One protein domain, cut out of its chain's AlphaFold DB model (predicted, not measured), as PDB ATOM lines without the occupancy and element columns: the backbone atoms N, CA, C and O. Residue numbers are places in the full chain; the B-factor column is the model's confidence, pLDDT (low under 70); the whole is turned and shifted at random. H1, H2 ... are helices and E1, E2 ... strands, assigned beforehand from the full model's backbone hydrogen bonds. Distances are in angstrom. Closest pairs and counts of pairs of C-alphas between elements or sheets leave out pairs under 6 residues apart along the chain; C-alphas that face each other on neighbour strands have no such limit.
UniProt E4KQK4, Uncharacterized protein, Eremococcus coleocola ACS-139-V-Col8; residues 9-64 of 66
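This is residues 9 to 64 of the 66 residues of an uncharacterized protein of Eremococcus coleocola ACS-139-V-Col8 (UniProt E4KQK4). A small twisted sheet of three strands has one helix on each face: H1 covers one face along E3 and the neighbouring part of E2, and H2 packs on the opposite face, chiefly on E3. E3 lies in the middle, between the two helices, while the hairpin of E1 and E2 extends the sheet to one side of it, and the link from E2 to H1 loops out around Gly 26, far from the hairpin's turn. The printed part has 56 residues with three named strands and two named helices, in the order E1, E2, H1, E3, H2, and its class is mixed, helices and strands. The sheet's order is E1, E2, E3, and it is mixed, E1 with E2 antiparallel and E2 with E3 parallel. The whole is compact, with a radius of gyration of the C-alphas of 11.3 A and spans of 33, 24 and 16 A.

In the sheet, E2, residues 15 to 21, is the inner strand. E1, residues 9 to 12, is an edge strand and forms a hairpin with E2, antiparallel at 141 degrees; N 10 and O 17 are within hydrogen-bond range at 2.9 A, and N 17 and O 10 at 2.8 A. E3, residues 46 to 50, is the other edge strand, parallel to E2 at 20 degrees, with N 18 and O 46 at 2.8 A and N 48 and O 18 at 3.1 A. The sheet is only just strongly twisted, its C-alphas lying up to 4.2 A off the best plane. H1, residues 31 to 42, is on the sheet at a height over the sheet of 8.6 A, over E3, and runs along the strands, at 7 degrees to E3 on the local plane. The closest C-alphas of H1 and E3 are those of Ile 37 and Ala 47, 5.3 A apart. E2, H1 and E3 form a strand-helix-strand unit, two parallel neighbour strands with a helix between them along the chain, and its crossover is right-handed. H2, residues 53 to 62, is on the opposite face at a height over the sheet of 9.0 A. It lies over E2 and only just over E3, on which 3 of its 10 C-alphas fall, and it runs along the strands, at 26 degrees to E2 on the local plane. The closest C-alphas of H2 and E3 are those of Val 56 and Ala 50, 6.0 A apart. H1 and H2 are apart, as are E1 and E3. In H1 and H2 every O i to N i+4 pair is within hydrogen-bond range.

E2 measures 18.8 A from first to last C-alpha, E3 12.5 A and E1 10.1 A; H1 measures 16.4 A and H2 14.3 A. E1 begins at C-alpha 9, (-0.917, 0.786, -26.281). H1 begins at C-alpha 31, (-10.397, -7.350, -11.666), and H2 ends at C-alpha 62, (12.563, 1.725, -14.234).

The two C-alphas farthest apart, those of Gly 14 and Gly 26, are 33.1 A apart. The printed part has no cut and no long link; the link from E2 to H1, nine residues, is short, and the others are tight. The mean pLDDT of the printed part is 97.7, and no printed residue is under 70.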
ATOM      1  N   LEU A   9      -1.854   1.784 -25.784       97.94
ATOM      2  CA  LEU A   9      -0.917   0.786 -26.281       97.94
ATOM      3  C   LEU A   9       0.222   1.505 -27.000       97.94
ATOM      4  O   LEU A   9      -0.027   2.379 -27.831       97.94
ATOM      5  N   ALA A  10       1.461   1.143 -26.691       97.69
ATOM      6  CA  ALA A  10       2.637   1.763 -27.281       97.69
ATOM      7  C   ALA A  10       3.739   0.741 -27.568       97.69
ATOM      8  O   ALA A  10       3.835  -0.309 -26.932       97.69
ATOM      9  N   CYS A  11       4.602   1.101 -28.512       98.06
ATOM     10  CA  CYS A  11       5.868   0.432 -28.756       98.06
ATOM     11  C   CYS A  11       6.987   1.454 -28.558       98.06
ATOM     12  O   CYS A  11       7.042   2.449 -29.279       98.06
ATOM     13  N   LEU A  12       7.881   1.215 -27.600       97.94
ATOM     14  CA  LEU A  12       9.014   2.098 -27.317       97.94
ATOM     15  C   LEU A  12      10.283   1.263 -27.180       97.94
ATOM     16  O   LEU A  12      10.296   0.271 -26.454       97.94
ATOM     17  N   LYS A  13      11.336   1.633 -27.919       97.12
ATOM     18  CA  LYS A  13      12.604   0.881 -27.999       97.12
ATOM     19  C   LYS A  13      12.394  -0.631 -28.241       97.12
ATOM     20  O   LYS A  13      13.044  -1.467 -27.623       97.12
ATOM     21  N   GLY A  14      11.437  -0.984 -29.105       97.19
ATOM     22  CA  GLY A  14      11.110  -2.380 -29.435       97.19
ATOM     23  C   GLY A  14      10.345  -3.153 -28.351       97.19
ATOM     24  O   GLY A  14      10.145  -4.355 -28.496       97.19
ATOM     25  N   ARG A  15       9.899  -2.498 -27.271       97.88
ATOM     26  CA  ARG A  15       9.108  -3.112 -26.195       97.88
ATOM     27  C   ARG A  15       7.638  -2.739 -26.330       97.88
ATOM     28  O   ARG A  15       7.318  -1.568 -26.524       97.88
ATOM     29  N   PHE A  16       6.757  -3.727 -26.185       98.50
ATOM     30  CA  PHE A  16       5.318  -3.496 -26.062       98.50
ATOM     31  C   PHE A  16       4.976  -2.951 -24.672       98.50
ATOM     32  O   PHE A  16       5.447  -3.493 -23.668       98.50
ATOM     33  N   ILE A  17       4.145  -1.909 -24.628       98.62
ATOM     34  CA  ILE A  17       3.724  -1.212 -23.412       98.62
ATOM     35  C   ILE A  17       2.202  -1.049 -23.420       98.62
ATOM     36  O   ILE A  17       1.642  -0.504 -24.369       98.62
ATOM     37  N   GLY A  18       1.537  -1.485 -22.351       98.50
ATOM     38  CA  GLY A  18       0.120  -1.226 -22.093       98.50
ATOM     39  C   GLY A  18      -0.073  -0.357 -20.851       98.50
ATOM     40  O   GLY A  18       0.334  -0.747 -19.761       98.50
ATOM     41  N   ILE A  19      -0.723   0.795 -20.983       98.62
ATOM     42  CA  ILE A  19      -0.983   1.707 -19.863       98.62
ATOM     43  C   ILE A  19      -2.488   1.814 -19.655       98.62
ATOM     44  O   ILE A  19      -3.221   2.256 -20.537       98.62
ATOM     45  N   GLU A  20      -2.944   1.407 -18.478       98.50
ATOM     46  CA  GLU A  20      -4.312   1.638 -18.020       98.50
ATOM     47  C   GLU A  20      -4.360   2.979 -17.283       98.50
ATOM     48  O   GLU A  20      -3.708   3.154 -16.250       98.50
ATOM     49  N   VAL A  21      -5.125   3.936 -17.796       98.12
ATOM     50  CA  VAL A  21      -5.177   5.295 -17.262       98.12
ATOM     51  C   VAL A  21      -6.326   5.414 -16.274       98.12
ATOM     52  O   VAL A  21      -7.471   5.052 -16.538       98.12
ATOM     53  N   LYS A  22      -6.044   5.983 -15.106       97.69
ATOM     54  CA  LYS A  22      -7.050   6.265 -14.085       97.69
ATOM     55  C   LYS A  22      -7.042   7.730 -13.689       97.69
ATOM     56  O   LYS A  22      -6.044   8.433 -13.794       97.69
ATOM     57  N   LYS A  23      -8.188   8.195 -13.189       97.25
ATOM     58  CA  LYS A  23      -8.288   9.529 -12.590       97.25
ATOM     59  C   LYS A  23      -7.346   9.618 -11.376       97.25
ATOM     60  O   LYS A  23      -7.290   8.646 -10.617       97.25
ATOM     61  N   PRO A  24      -6.701  10.775 -11.128       95.88
ATOM     62  CA  PRO A  24      -5.833  10.973  -9.963       95.88
ATOM     63  C   PRO A  24      -6.500  10.602  -8.631       95.88
ATOM     64  O   PRO A  24      -5.854  10.064  -7.737       95.88
ATOM     65  N   LYS A  25      -7.814  10.848  -8.511       94.44
ATOM     66  CA  LYS A  25      -8.641  10.472  -7.357       94.44
ATOM     67  C   LYS A  25      -9.809   9.580  -7.785       94.44
ATOM     68  O   LYS A  25     -10.454   9.837  -8.802       94.44
ATOM     69  N   GLY A  26     -10.093   8.550  -6.984       91.75
ATOM     70  CA  GLY A  26     -11.243   7.653  -7.172       91.75
ATOM     71  C   GLY A  26     -11.135   6.691  -8.362       91.75
ATOM     72  O   GLY A  26     -12.138   6.121  -8.784       91.75
ATOM     73  N   GLY A  27      -9.943   6.523  -8.940       92.94
ATOM     74  CA  GLY A  27      -9.699   5.565 -10.011       92.94
ATOM     75  C   GLY A  27      -9.619   4.131  -9.492       92.94
ATOM     76  O   GLY A  27      -8.664   3.778  -8.808       92.94
ATOM     77  N   ILE A  28     -10.601   3.294  -9.836       95.19
ATOM     78  CA  ILE A  28     -10.613   1.868  -9.486       95.19
ATOM     79  C   ILE A  28     -10.212   1.049 -10.711       95.19
ATOM     80  O   ILE A  28     -10.751   1.231 -11.803       95.19
ATOM     81  N   VAL A  29      -9.269   0.132 -10.522       96.94
ATOM     82  CA  VAL A  29      -8.836  -0.828 -11.543       96.94
ATOM     83  C   VAL A  29      -9.656  -2.098 -11.378       96.94
ATOM     84  O   VAL A  29      -9.626  -2.719 -10.308       96.94
ATOM     85  N   SER A  30     -10.400  -2.479 -12.415       97.56
ATOM     86  CA  SER A  30     -11.281  -3.646 -12.345       97.56
ATOM     87  C   SER A  30     -10.479  -4.955 -12.239       97.56
ATOM     88  O   SER A  30      -9.326  -5.009 -12.680       97.56
ATOM     89  N   PRO A  31     -11.060  -6.044 -11.696       97.62
ATOM     90  CA  PRO A  31     -10.397  -7.350 -11.666       97.62
ATOM     91  C   PRO A  31      -9.933  -7.825 -13.051       97.62
ATOM     92  O   PRO A  31      -8.838  -8.367 -13.181       97.62
ATOM     93  N   LEU A  32     -10.725  -7.554 -14.094       97.75
ATOM     94  CA  LEU A  32     -10.385  -7.897 -15.475       97.75
ATOM     95  C   LEU A  32      -9.177  -7.100 -15.991       97.75
ATOM     96  O   LEU A  32      -8.289  -7.677 -16.614       97.75
ATOM     97  N   GLN A  33      -9.103  -5.799 -15.693       98.19
ATOM     98  CA  GLN A  33      -7.949  -4.965 -16.053       98.19
ATOM     99  C   GLN A  33      -6.676  -5.443 -15.348       98.19
ATOM    100  O   GLN A  33      -5.641  -5.603 -15.989       98.19
ATOM    101  N   LYS A  34      -6.761  -5.775 -14.049       98.31
ATOM    102  CA  LYS A  34      -5.638  -6.369 -13.300       98.31
ATOM    103  C   LYS A  34      -5.163  -7.676 -13.936       98.31
ATOM    104  O   LYS A  34      -3.961  -7.874 -14.105       98.31
ATOM    105  N   LEU A  35      -6.098  -8.551 -14.317       98.00
ATOM    106  CA  LEU A  35      -5.780  -9.798 -15.011       98.00
ATOM    107  C   LEU A  35      -5.065  -9.524 -16.339       98.00
ATOM    108  O   LEU A  35      -4.064 -10.177 -16.633       98.00
ATOM    109  N   LYS A  36      -5.539  -8.554 -17.128       97.69
ATOM    110  CA  LYS A  36      -4.955  -8.259 -18.438       97.69
ATOM    111  C   LYS A  36      -3.556  -7.660 -18.340       97.69
ATOM    112  O   LYS A  36      -2.673  -8.075 -19.086       97.69
ATOM    113  N   ILE A  37      -3.337  -6.765 -17.379       98.50
ATOM    114  CA  ILE A  37      -2.008  -6.232 -17.052       98.50
ATOM    115  C   ILE A  37      -1.053  -7.381 -16.718       98.50
ATOM    116  O   ILE A  37       0.008  -7.490 -17.330       98.50
ATOM    117  N   LYS A  38      -1.463  -8.301 -15.833       98.50
ATOM    118  CA  LYS A  38      -0.646  -9.467 -15.467       98.50
ATOM    119  C   LYS A  38      -0.347 -10.371 -16.666       98.50
ATOM    120  O   LYS A  38       0.764 -10.865 -16.796       98.50
ATOM    121  N   GLN A  39      -1.311 -10.579 -17.565       98.31
ATOM    122  CA  GLN A  39      -1.087 -11.352 -18.792       98.31
ATOM    123  C   GLN A  39      -0.037 -10.706 -19.705       98.31
ATOM    124  O   GLN A  39       0.803 -11.420 -20.244       98.31
ATOM    125  N   ILE A  40      -0.063  -9.378 -19.864       98.19
ATOM    126  CA  ILE A  40       0.937  -8.655 -20.663       98.19
ATOM    127  C   ILE A  40       2.326  -8.789 -20.030       98.19
ATOM    128  O   ILE A  40       3.278  -9.131 -20.727       98.19
ATOM    129  N   GLN A  41       2.421  -8.580 -18.715       98.25
ATOM    130  CA  GLN A  41       3.667  -8.735 -17.957       98.25
ATOM    131  C   GLN A  41       4.234 -10.156 -18.089       98.25
ATOM    132  O   GLN A  41       5.406 -10.333 -18.409       98.25
ATOM    133  N   ASN A  42       3.387 -11.179 -17.934       98.50
ATOM    134  CA  ASN A  42       3.774 -12.584 -18.089       98.50
ATOM    135  C   ASN A  42       4.238 -12.931 -19.515       98.50
ATOM    136  O   ASN A  42       5.019 -13.861 -19.687       98.50
ATOM    137  N   ALA A  43       3.764 -12.205 -20.529       98.19
ATOM    138  CA  ALA A  43       4.197 -12.360 -21.917       98.19
ATOM    139  C   ALA A  43       5.496 -11.589 -22.242       98.19
ATOM    140  O   ALA A  43       5.922 -11.573 -23.395       98.19
ATOM    141  N   GLY A  44       6.122 -10.928 -21.259       97.56
ATOM    142  CA  GLY A  44       7.352 -10.142 -21.431       97.56
ATOM    143  C   GLY A  44       7.134  -8.689 -21.877       97.56
ATOM    144  O   GLY A  44       8.102  -7.938 -22.049       97.56
ATOM    145  N   GLY A  45       5.875  -8.276 -22.051       98.19
ATOM    146  CA  GLY A  45       5.503  -6.880 -22.258       98.19
ATOM    147  C   GLY A  45       5.548  -6.082 -20.955       98.19
ATOM    148  O   GLY A  45       5.612  -6.635 -19.860       98.19
ATOM    149  N   ILE A  46       5.491  -4.762 -21.070       98.50
ATOM    150  CA  ILE A  46       5.380  -3.857 -19.924       98.50
ATOM    151  C   ILE A  46       3.916  -3.445 -19.817       98.50
ATOM    152  O   ILE A  46       3.312  -3.045 -20.808       98.50
ATOM    153  N   ALA A  47       3.317  -3.553 -18.637       98.62
ATOM    154  CA  ALA A  47       1.990  -2.998 -18.419       98.62
ATOM    155  C   ALA A  47       1.812  -2.504 -16.993       98.62
ATOM    156  O   ALA A  47       2.231  -3.179 -16.054       98.62
ATOM    157  N   PHE A  48       1.171  -1.351 -16.839       98.69
ATOM    158  CA  PHE A  48       0.968  -0.716 -15.540       98.69
ATOM    159  C   PHE A  48      -0.256   0.202 -15.547       98.69
ATOM    160  O   PHE A  48      -0.827   0.524 -16.591       98.69
ATOM    161  N   VAL A  49      -0.670   0.608 -14.348       98.44
ATOM    162  CA  VAL A  49      -1.733   1.593 -14.142       98.44
ATOM    163  C   VAL A  49      -1.083   2.940 -13.878       98.44
ATOM    164  O   VAL A  49      -0.219   3.035 -13.010       98.44
ATOM    165  N   ALA A  50      -1.529   3.983 -14.567       98.38
ATOM    166  CA  ALA A  50      -1.062   5.342 -14.336       98.38
ATOM    167  C   ALA A  50      -2.226   6.267 -13.990       98.38
ATOM    168  O   ALA A  50      -3.245   6.302 -14.676       98.38
ATOM    169  N   ASN A  51      -2.060   7.048 -12.926       98.00
ATOM    170  CA  ASN A  51      -3.002   8.094 -12.526       98.00
ATOM    171  C   ASN A  51      -2.386   9.501 -12.556       98.00
ATOM    172  O   ASN A  51      -3.047  10.469 -12.181       98.00
ATOM    173  N   SER A  52      -1.130   9.608 -12.987       98.25
ATOM    174  CA  SER A  52      -0.414  10.861 -13.185       98.25
ATOM    175  C   SER A  52       0.743  10.665 -14.170       98.25
ATOM    176  O   SER A  52       1.124   9.533 -14.485       98.25
ATOM    177  N   LEU A  53       1.313  11.771 -14.658       97.88
ATOM    178  CA  LEU A  53       2.477  11.731 -15.548       97.88
ATOM    179  C   LEU A  53       3.738  11.246 -14.827       97.88
ATOM    180  O   LEU A  53       4.594  10.615 -15.443       97.88
ATOM    181  N   GLU A  54       3.856  11.517 -13.531       98.38
ATOM    182  CA  GLU A  54       4.987  11.097 -12.701       98.38
ATOM    183  C   GLU A  54       5.063   9.572 -12.617       98.38
ATOM    184  O   GLU A  54       6.152   9.016 -12.741       98.38
ATOM    185  N   VAL A  55       3.915   8.892 -12.494       98.25
ATOM    186  CA  VAL A  55       3.861   7.423 -12.523       98.25
ATOM    187  C   VAL A  55       4.351   6.900 -13.869       98.25
ATOM    188  O   VAL A  55       5.210   6.029 -13.896       98.25
ATOM    189  N   VAL A  56       3.884   7.471 -14.984       98.38
ATOM    190  CA  VAL A  56       4.344   7.051 -16.321       98.38
ATOM    191  C   VAL A  56       5.856   7.215 -16.456       98.38
ATOM    192  O   VAL A  56       6.532   6.289 -16.892       98.38
ATOM    193  N   LYS A  57       6.401   8.371 -16.057       98.50
ATOM    194  CA  LYS A  57       7.846   8.623 -16.128       98.50
ATOM    195  C   LYS A  57       8.630   7.616 -15.293       98.50
ATOM    196  O   LYS A  57       9.598   7.061 -15.798       98.50
ATOM    197  N   ARG A  58       8.189   7.350 -14.059       98.56
ATOM    198  CA  ARG A  58       8.835   6.377 -13.172       98.56
ATOM    199  C   ARG A  58       8.882   4.988 -13.804       98.56
ATOM    200  O   ARG A  58       9.964   4.434 -13.925       98.56
ATOM    201  N   GLU A  59       7.742   4.461 -14.251       98.38
ATOM    202  CA  GLU A  59       7.664   3.107 -14.823       98.38
ATOM    203  C   GLU A  59       8.511   2.992 -16.104       98.38
ATOM    204  O   GLU A  59       9.222   2.010 -16.309       98.38
ATOM    205  N   LEU A  60       8.509   4.021 -16.962       98.19
ATOM    206  CA  LEU A  60       9.351   4.028 -18.161       98.19
ATOM    207  C   LEU A  60      10.850   4.098 -17.823       98.19
ATOM    208  O   LEU A  60      11.635   3.390 -18.458       98.19
ATOM    209  N   SER A  61      11.253   4.893 -16.830       98.00
ATOM    210  CA  SER A  61      12.647   4.960 -16.366       98.00
ATOM    211  C   SER A  61      13.103   3.661 -15.693       98.00
ATOM    212  O   SER A  61      14.191   3.182 -15.992       98.00
ATOM    213  N   GLU A  62      12.268   3.030 -14.859       97.81
ATOM    214  CA  GLU A  62      12.563   1.725 -14.234       97.81
ATOM    215  C   GLU A  62      12.781   0.617 -15.280       97.81
ATOM    216  O   GLU A  62      13.587  -0.295 -15.088       97.81
ATOM    217  N   HIS A  63      12.124   0.733 -16.435       97.06
ATOM    218  CA  HIS A  63      12.324  -0.150 -17.580       97.06
ATOM    219  C   HIS A  63      13.418   0.312 -18.564       97.06
ATOM    220  O   HIS A  63      13.591  -0.321 -19.610       97.06
ATOM    221  N   ASN A  64      14.190   1.358 -18.241       97.38
ATOM    222  CA  ASN A  64      15.258   1.940 -19.075       97.38
ATOM    223  C   ASN A  64      14.776   2.428 -20.458       97.38
ATOM    224  O   ASN A  64      15.503   2.427 -21.465       97.38
TER     225      ASN A  64